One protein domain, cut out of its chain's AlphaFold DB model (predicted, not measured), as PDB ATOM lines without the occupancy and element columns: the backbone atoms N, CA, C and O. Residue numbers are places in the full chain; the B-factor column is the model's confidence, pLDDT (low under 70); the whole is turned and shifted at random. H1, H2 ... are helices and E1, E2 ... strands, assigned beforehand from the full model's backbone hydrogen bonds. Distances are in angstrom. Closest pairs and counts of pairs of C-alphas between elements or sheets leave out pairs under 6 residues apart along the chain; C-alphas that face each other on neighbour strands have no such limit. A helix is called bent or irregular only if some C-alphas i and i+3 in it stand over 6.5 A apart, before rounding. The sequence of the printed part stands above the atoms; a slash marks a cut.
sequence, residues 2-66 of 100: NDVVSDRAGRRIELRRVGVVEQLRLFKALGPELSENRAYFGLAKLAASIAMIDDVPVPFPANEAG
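This is residues 2 to 66 of the 100 residues of the protein "Putative metalloprotease with PDZ domain" of Acidocella aromatica (UniProt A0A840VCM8). A small three-stranded sheet makes one end of an elongated model and the helical hairpin of H1 and H2 the other, while residues 54 to 66 fold back from the sheet towards H1. The 65 printed residues include three strands and two helices, a mixed class, in the order E1, E2, H1, H2, E3; the antiparallel sheet runs E1, E2, E3. It is compact, radius of gyration of the C-alphas 12.4 A, spanning 36 by 22 by 18 A.

Find C-alpha 4 at (271.327, 268.174, 251.627), where E1, residues 4 to 6, begins. E2 is residues 12 to 15; E3, residues 50 to 53, ends at (263.913, 274.447, 253.445). H1, residues 20 to 36, 16.8 A long, is irregular: it has a kink of 104 degrees near residue 30, and C-alphas 29 and 32 are 9.4 A apart. H2, residues 38 to 48, measures 15.0 A.

Look at N 5 and O 13, within hydrogen-bond range at 2.9 A, in the antiparallel hairpin E1 and E2. Antiparallel E2 and E3 have N 51 and O 14 at 2.7 A. H2 is not on the sheet; it touches H1, closest C-alphas Ser 35 and Phe 41, 5.6 A, at a steep tilt of 38 degrees, opposite ways. In H2 every O i to N i+4 pair is within range, in H1 10 of 13.

The farthest C-alphas, Gly 10 and Pro 32, are 36.5 A apart. The printed part has no cut, and no link is long. Residue 2 has pLDDT under 70.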
ATOM      1  N   ASN A   2     268.654 261.287 253.126       68.38
ATOM      2  CA  ASN A   2     268.156 262.578 252.663       68.38
ATOM      3  C   ASN A   2     269.391 263.384 252.286       68.38
ATOM      4  O   ASN A   2     270.272 263.573 253.127       68.38
ATOM      5  N   ASP A   3     269.472 263.781 251.027       91.88
ATOM      6  CA  ASP A   3     270.573 264.596 250.541       91.88
ATOM      7  C   ASP A   3     270.329 266.054 250.903       91.88
ATOM      8  O   ASP A   3     269.188 266.516 250.936       91.88
ATOM      9  N   VAL A   4     271.402 266.776 251.208       94.06
ATOM     10  CA  VAL A   4     271.327 268.174 251.627       94.06
ATOM     11  C   VAL A   4     272.109 269.025 250.643       94.06
ATOM     12  O   VAL A   4     273.287 268.772 250.393       94.06
ATOM     13  N   VAL A   5     271.447 270.044 250.104       94.56
ATOM     14  CA  VAL A   5     272.013 271.015 249.170       94.56
ATOM     15  C   VAL A   5     271.959 272.394 249.814       94.56
ATOM     16  O   VAL A   5     270.959 272.766 250.428       94.56
ATOM     17  N   SER A   6     273.039 273.154 249.673       94.31
ATOM     18  CA  SER A   6     273.064 274.570 250.032       94.31
ATOM     19  C   SER A   6     272.972 275.415 248.775       94.31
ATOM     20  O   SER A   6     273.666 275.138 247.796       94.31
ATOM     21  N   ASP A   7     272.126 276.436 248.806       92.31
ATOM     22  CA  ASP A   7     272.042 277.408 247.721       92.31
ATOM     23  C   ASP A   7     272.994 278.594 247.933       92.31
ATOM     24  O   ASP A   7     273.726 278.684 248.923       92.31
ATOM     25  N   ARG A   8     272.975 279.533 246.986       91.06
ATOM     26  CA  ARG A   8     273.805 280.740 247.029       91.06
ATOM     27  C   ARG A   8     273.429 281.704 248.158       91.06
ATOM     28  O   ARG A   8     274.288 282.455 248.621       91.06
ATOM     29  N   ALA A   9     272.178 281.672 248.612       88.94
ATOM     30  CA  ALA A   9     271.697 282.451 249.748       88.94
ATOM     31  C   ALA A   9     272.104 281.835 251.104       88.94
ATOM     32  O   ALA A   9     271.898 282.458 252.144       88.94
ATOM     33  N   GLY A  10     272.709 280.641 251.104       90.44
ATOM     34  CA  GLY A  10     273.140 279.926 252.302       90.44
ATOM     35  C   GLY A  10     272.028 279.123 252.979       90.44
ATOM     36  O   GLY A  10     272.219 278.671 254.109       90.44
ATOM     37  N   ARG A  11     270.882 278.935 252.314       94.25
ATOM     38  CA  ARG A  11     269.772 278.133 252.839       94.25
ATOM     39  C   ARG A  11     270.095 276.651 252.758       94.25
ATOM     40  O   ARG A  11     270.795 276.200 251.848       94.25
ATOM     41  N   ARG A  12     269.562 275.877 253.701       95.62
ATOM     42  CA  ARG A  12     269.692 274.417 253.731       95.62
ATOM     43  C   ARG A  12     268.449 273.775 253.128       95.62
ATOM     44  O   ARG A  12     267.365 273.867 253.697       95.62
ATOM     45  N   ILE A  13     268.620 273.099 251.997       96.94
ATOM     46  CA  ILE A  13     267.548 272.411 251.281       96.94
ATOM     47  C   ILE A  13     267.754 270.910 251.440       96.94
ATOM     48  O   ILE A  13     268.745 270.354 250.968       96.94
ATOM     49  N   GLU A  14     266.815 270.245 252.102       96.38
ATOM     50  CA  GLU A  14     266.821 268.789 252.201       96.38
ATOM     51  C   GLU A  14     265.995 268.181 251.082       96.38
ATOM     52  O   GLU A  14     264.889 268.643 250.795       96.38
ATOM     53  N   LEU A  15     266.513 267.112 250.490       95.38
ATOM     54  CA  LEU A  15     265.895 266.407 249.385       95.38
ATOM     55  C   LEU A  15     265.322 265.063 249.834       95.38
ATOM     56  O   LEU A  15     265.859 264.363 250.695       95.38
ATOM     57  N   ARG A  16     264.216 264.691 249.197       93.50
ATOM     58  CA  ARG A  16     263.603 263.367 249.253       93.50
ATOM     59  C   ARG A  16     263.693 262.697 247.891       93.50
ATOM     60  O   ARG A  16     263.608 263.334 246.841       93.50
ATOM     61  N   ARG A  17     263.736 261.367 247.909       91.12
ATOM     62  CA  ARG A  17     263.612 260.565 246.693       91.12
ATOM     63  C   ARG A  17     262.184 260.637 246.147       91.12
ATOM     64  O   ARG A  17     261.226 260.388 246.874       91.12
ATOM     65  N   VAL A  18     262.054 260.911 244.851       92.56
ATOM     66  CA  VAL A  18     260.775 260.854 244.126       92.56
ATOM     67  C   VAL A  18     260.663 259.491 243.442       92.56
ATOM     68  O   VAL A  18     261.255 259.261 242.385       92.56
ATOM     69  N   GLY A  19     259.939 258.566 244.073       92.56
ATOM     70  CA  GLY A  19     259.691 257.230 243.542       92.56
ATOM     71  C   GLY A  19     258.627 257.203 242.443       92.56
ATOM     72  O   GLY A  19     258.084 258.228 242.025       92.56
ATOM     73  N   VAL A  20     258.309 255.998 241.965       94.69
ATOM     74  CA  VAL A  20     257.295 255.789 240.914       94.69
ATOM     75  C   VAL A  20     255.898 256.205 241.395       94.69
ATOM     76  O   VAL A  20     255.122 256.776 240.633       94.69
ATOM     77  N   VAL A  21     255.582 255.976 242.674       95.19
ATOM     78  CA  VAL A  21     254.294 256.376 243.265       95.19
ATOM     79  C   VAL A  21     254.176 257.897 243.333       95.19
ATOM     80  O   VAL A  21     253.135 258.450 242.978       95.19
ATOM     81  N   GLU A  22     255.237 258.588 243.741       95.06
ATOM     82  CA  GLU A  22     255.286 260.050 243.779       95.06
ATOM     83  C   GLU A  22     255.188 260.648 242.372       95.06
ATOM     84  O   GLU A  22     254.449 261.609 242.171       95.06
ATOM     85  N   GLN A  23     255.842 260.043 241.376       94.31
ATOM     86  CA  GLN A  23     255.681 260.452 239.978       94.31
ATOM     87  C   GLN A  23     254.232 260.310 239.508       94.31
ATOM     88  O   GLN A  23     253.684 261.253 238.944       94.31
ATOM     89  N   LEU A  24     253.566 259.185 239.788       95.56
ATOM     90  CA  LEU A  24     252.144 259.015 239.461       95.56
ATOM     91  C   LEU A  24     251.253 260.050 240.158       95.56
ATOM     92  O   LEU A  24     250.259 260.493 239.583       95.56
ATOM     93  N   ARG A  25     251.590 260.450 241.389       94.94
ATOM     94  CA  ARG A  25     250.887 261.535 242.089       94.94
ATOM     95  C   ARG A  25     251.100 262.880 241.401       94.94
ATOM     96  O   ARG A  25     250.127 263.610 241.261       94.94
ATOM     97  N   LEU A  26     252.307 263.172 240.912       95.25
ATOM     98  CA  LEU A  26     252.573 264.378 240.119       95.25
ATOM     99  C   LEU A  26     251.786 264.402 238.811       95.25
ATOM    100  O   LEU A  26     251.164 265.412 238.511       95.25
ATOM    101  N   PHE A  27     251.735 263.288 238.075       95.19
ATOM    102  CA  PHE A  27     250.902 263.188 236.870       95.19
ATOM    103  C   PHE A  27     249.440 263.553 237.159       95.19
ATOM    104  O   PHE A  27     248.819 264.300 236.410       95.19
ATOM    105  N   LYS A  28     248.895 263.074 238.283       94.50
ATOM    106  CA  LYS A  28     247.529 263.410 238.710       94.50
ATOM    107  C   LYS A  28     247.380 264.864 239.155       94.50
ATOM    108  O   LYS A  28     246.347 265.459 238.879       94.50
ATOM    109  N   ALA A  29     248.379 265.410 239.846       93.75
ATOM    110  CA  ALA A  29     248.382 266.787 240.338       93.75
ATOM    111  C   ALA A  29     248.422 267.821 239.200       93.75
ATOM    112  O   ALA A  29     247.833 268.890 239.334       93.75
ATOM    113  N   LEU A  30     249.109 267.490 238.104       94.06
ATOM    114  CA  LEU A  30     249.272 268.336 236.919       94.06
ATOM    115  C   LEU A  30     248.128 268.198 235.913       94.06
ATOM    116  O   LEU A  30     247.846 269.125 235.159       94.06
ATOM    117  N   GLY A  31     247.493 267.028 235.867       92.94
ATOM    118  CA  GLY A  31     246.559 266.697 234.799       92.94
ATOM    119  C   GLY A  31     247.260 266.442 233.453       92.94
ATOM    120  O   GLY A  31     248.482 266.554 233.342       92.94
ATOM    121  N   PRO A  32     246.493 266.054 232.420       91.12
ATOM    122  CA  PRO A  32     247.046 265.570 231.156       91.12
ATOM    123  C   PRO A  32     247.901 266.622 230.436       91.12
ATOM    124  O   PRO A  32     249.041 266.334 230.086       91.12
ATOM    125  N   GLU A  33     247.405 267.852 230.300       92.75
ATOM    126  CA  GLU A  33     248.045 268.910 229.503       92.75
ATOM    127  C   GLU A  33     249.428 269.311 230.039       92.75
ATOM    128  O   GLU A  33     250.425 269.270 229.316       92.75
ATOM    129  N   LEU A  34     249.518 269.653 231.328       90.81
ATOM    130  CA  LEU A  34     250.782 270.070 231.939       90.81
ATOM    131  C   LEU A  34     251.753 268.902 232.116       90.81
ATOM    132  O   LEU A  34     252.966 269.102 232.092       90.81
ATOM    133  N   SER A  35     251.241 267.677 232.260       90.19
ATOM    134  CA  SER A  35     252.097 266.498 232.381       90.19
ATOM    135  C   SER A  35     252.836 266.133 231.091       90.19
ATOM    136  O   SER A  35     253.926 265.563 231.151       90.19
ATOM    137  N   GLU A  36     252.282 266.494 229.930       93.75
ATOM    138  CA  GLU A  36     252.941 266.324 228.631       93.75
ATOM    139  C   GLU A  36     253.992 267.413 228.367       93.75
ATOM    140  O   GLU A  36     254.942 267.206 227.601       93.75
ATOM    141  N   ASN A  37     253.887 268.559 229.047       95.56
ATOM    142  CA  ASN A  37     254.903 269.598 229.003       95.56
ATOM    143  C   ASN A  37     256.135 269.166 229.809       95.56
ATOM    144  O   ASN A  37     256.211 269.327 231.025       95.56
ATOM    145  N   ARG A  38     257.150 268.660 229.103       92.38
ATOM    146  CA  ARG A  38     258.403 268.173 229.706       92.38
ATOM    147  C   ARG A  38     259.105 269.206 230.585       92.38
ATOM    148  O   ARG A  38     259.681 268.824 231.601       92.38
ATOM    149  N   ALA A  39     259.075 270.485 230.203       92.00
ATOM    150  CA  ALA A  39     259.699 271.544 230.991       92.00
ATOM    151  C   ALA A  39     258.942 271.751 232.310       92.00
ATOM    152  O   ALA A  39     259.554 271.751 233.378       92.00
ATOM    153  N   TYR A  40     257.609 271.818 232.241       94.62
ATOM    154  CA  TYR A  40     256.759 271.940 233.425       94.62
ATOM    155  C   TYR A  40     256.900 270.716 234.338       94.62
ATOM    156  O   TYR A  40     257.152 270.847 235.533       94.62
ATOM    157  N   PHE A  41     256.813 269.508 233.776       94.75
ATOM    158  CA  PHE A  41     256.957 268.266 234.531       94.75
ATOM    159  C   PHE A  41     258.338 268.146 235.195       94.75
ATOM    160  O   PHE A  41     258.444 267.658 236.321       94.75
ATOM    161  N   GLY A  42     259.397 268.625 234.534       94.06
ATOM    162  CA  GLY A  42     260.740 268.708 235.110       94.06
ATOM    163  C   GLY A  42     260.786 269.582 236.364       94.06
ATOM    164  O   GLY A  42     261.287 269.139 237.399       94.06
ATOM    165  N   LEU A  43     260.196 270.780 236.304       95.56
ATOM    166  CA  LEU A  43     260.085 271.685 237.453       95.56
ATOM    167  C   LEU A  43     259.201 271.105 238.563       95.56
ATOM    168  O   LEU A  43     259.556 271.169 239.737       95.56
ATOM    169  N   ALA A  44     258.094 270.460 238.201       96.31
ATOM    170  CA  ALA A  44     257.213 269.781 239.144       96.31
ATOM    171  C   ALA A  44     257.930 268.645 239.891       96.31
ATOM    172  O   ALA A  44     257.795 268.500 241.108       96.31
ATOM    173  N   LYS A  45     258.744 267.857 239.178       95.81
ATOM    174  CA  LYS A  45     259.577 266.806 239.770       95.81
ATOM    175  C   LYS A  45     260.657 267.390 240.685       95.81
ATOM    176  O   LYS A  45     260.888 266.829 241.757       95.81
ATOM    177  N   LEU A  46     261.280 268.505 240.295       96.00
ATOM    178  CA  LEU A  46     262.234 269.232 241.135       96.00
ATOM    179  C   LEU A  46     261.558 269.691 242.428       96.00
ATOM    180  O   LEU A  46     262.024 269.327 243.502       96.00
ATOM    181  N   ALA A  47     260.420 270.380 242.347       97.00
ATOM    182  CA  ALA A  47     259.658 270.833 243.512       97.00
ATOM    183  C   ALA A  47     259.254 269.669 244.437       97.00
ATOM    184  O   ALA A  47     259.385 269.747 245.658       97.00
ATOM    185  N   ALA A  48     258.821 268.542 243.870       96.81
ATOM    186  CA  ALA A  48     258.455 267.354 244.637       96.81
ATOM    187  C   ALA A  48     259.628 266.705 245.386       96.81
ATOM    188  O   ALA A  48     259.414 266.076 246.430       96.81
ATOM    189  N   SER A  49     260.849 266.855 244.864       96.12
ATOM    190  CA  SER A  49     262.068 266.349 245.496       96.12
ATOM    191  C   SER A  49     262.452 267.113 246.762       96.12
ATOM    192  O   SER A  49     263.310 266.656 247.503       96.12
ATOM    193  N   ILE A  50     261.796 268.230 247.066       96.56
ATOM    194  CA  ILE A  50     262.131 269.086 248.202       96.56
ATOM    195  C   ILE A  50     261.426 268.580 249.453       96.56
ATOM    196  O   ILE A  50     260.197 268.514 249.516       96.56
ATOM    197  N   ALA A  51     262.210 268.214 250.461       96.69
ATOM    198  CA  ALA A  51     261.726 267.762 251.752       96.69
ATOM    199  C   ALA A  51     261.573 268.905 252.752       96.69
ATOM    200  O   ALA A  51     260.523 269.012 253.387       96.69
ATOM    201  N   MET A  52     262.604 269.740 252.882       96.81
ATOM    202  CA  MET A  52     262.655 270.850 253.834       96.81
ATOM    203  C   MET A  52     263.463 272.015 253.262       96.81
ATOM    204  O   MET A  52     264.371 271.808 252.460       96.81
ATOM    205  N   ILE A  53     263.138 273.228 253.705       96.00
ATOM    206  CA  ILE A  53     263.913 274.447 253.445       96.00
ATOM    207  C   ILE A  53     264.120 275.122 254.800       96.00
ATOM    208  O   ILE A  53     263.127 275.486 255.433       96.00
ATOM    209  N   ASP A  54     265.371 275.255 255.239       94.19
ATOM    210  CA  ASP A  54     265.767 275.838 256.530       94.19
ATOM    211  C   ASP A  54     264.989 275.253 257.718       94.19
ATOM    212  O   ASP A  54     264.336 275.967 258.475       94.19
ATOM    213  N   ASP A  55     265.005 273.922 257.842       92.19
ATOM    214  CA  ASP A  55     264.311 273.157 258.895       92.19
ATOM    215  C   ASP A  55     262.781 273.252 258.890       92.19
ATOM    216  O   ASP A  55     262.111 272.649 259.728       92.19
ATOM    217  N   VAL A  56     262.195 273.957 257.922       95.81
ATOM    218  CA  VAL A  56     260.748 274.028 257.757       95.81
ATOM    219  C   VAL A  56     260.316 272.982 256.723       95.81
ATOM    220  O   VAL A  56     260.674 273.108 255.542       95.81
ATOM    221  N   PRO A  57     259.502 271.985 257.122       95.69
ATOM    222  CA  PRO A  57     259.018 270.950 256.221       95.69
ATOM    223  C   PRO A  57     258.234 271.522 255.044       95.69
ATOM    224  O   PRO A  57     257.407 272.426 255.193       95.69
ATOM    225  N   VAL A  58     258.476 270.963 253.866       96.25
ATOM    226  CA  VAL A  58     257.741 271.272 252.641       96.25
ATOM    227  C   VAL A  58     256.871 270.064 252.310       96.25
ATOM    228  O   VAL A  58     257.418 268.997 252.041       96.25
ATOM    229  N   PRO A  59     255.531 270.148 252.347       94.88
ATOM    230  CA  PRO A  59     254.687 269.012 251.990       94.88
ATOM    231  C   PRO A  59     254.853 268.646 250.510       94.88
ATOM    232  O   PRO A  59     255.257 269.463 249.685       94.88
ATOM    233  N   PHE A  60     254.536 267.400 250.163       96.06
ATOM    234  CA  PHE A  60     254.506 266.993 248.761       96.06
ATOM    235  C   PHE A  60     253.409 267.777 248.017       96.06
ATOM    236  O   PHE A  60     252.276 267.810 248.509       96.06
ATOM    237  N   PRO A  61     253.702 268.392 246.858       95.69
ATOM    238  CA  PRO A  61     252.719 269.199 246.149       95.69
ATOM    239  C   PRO A  61     251.583 268.321 245.608       95.69
ATOM    240  O   PRO A  61     251.813 267.302 244.959       95.69
ATOM    241  N   ALA A  62     250.343 268.713 245.897       94.06
ATOM    242  CA  ALA A  62     249.148 267.946 245.535       94.06
ATOM    243  C   ALA A  62     248.439 268.465 244.270       94.06
ATOM    244  O   ALA A  62     247.527 267.807 243.774       94.06
ATOM    245  N   ASN A  63     248.829 269.640 243.776       95.81
ATOM    246  CA  ASN A  63     248.259 270.314 242.612       95.81
ATOM    247  C   ASN A  63     249.266 271.325 242.036       95.81
ATOM    248  O   ASN A  63     250.313 271.567 242.640       95.81
ATOM    249  N   GLU A  64     248.915 271.911 240.894       95.06
ATOM    250  CA  GLU A  64     249.662 272.968 240.201       95.06
ATOM    251  C   GLU A  64     250.080 274.125 241.125       95.06
ATOM    252  O   GLU A  64     251.269 274.382 241.293       95.06
ATOM    253  N   ALA A  65     249.128 274.742 241.831       95.75
ATOM    254  CA  ALA A  65     249.407 275.863 242.733       95.75
ATOM    255  C   ALA A  65     250.403 275.504 243.853       95.75
ATOM    256  O   ALA A  65     251.219 276.321 244.270       95.75
ATOM    257  N   GLY A  66     250.366 274.262 244.344       96.00
ATOM    258  CA  GLY A  66     251.324 273.767 245.327       96.00
ATOM    259  C   GLY A  66     252.734 273.614 244.760       96.00
ATOM    260  O   GLY A  66     253.699 273.818 245.489       96.00
TER     261      GLY A  66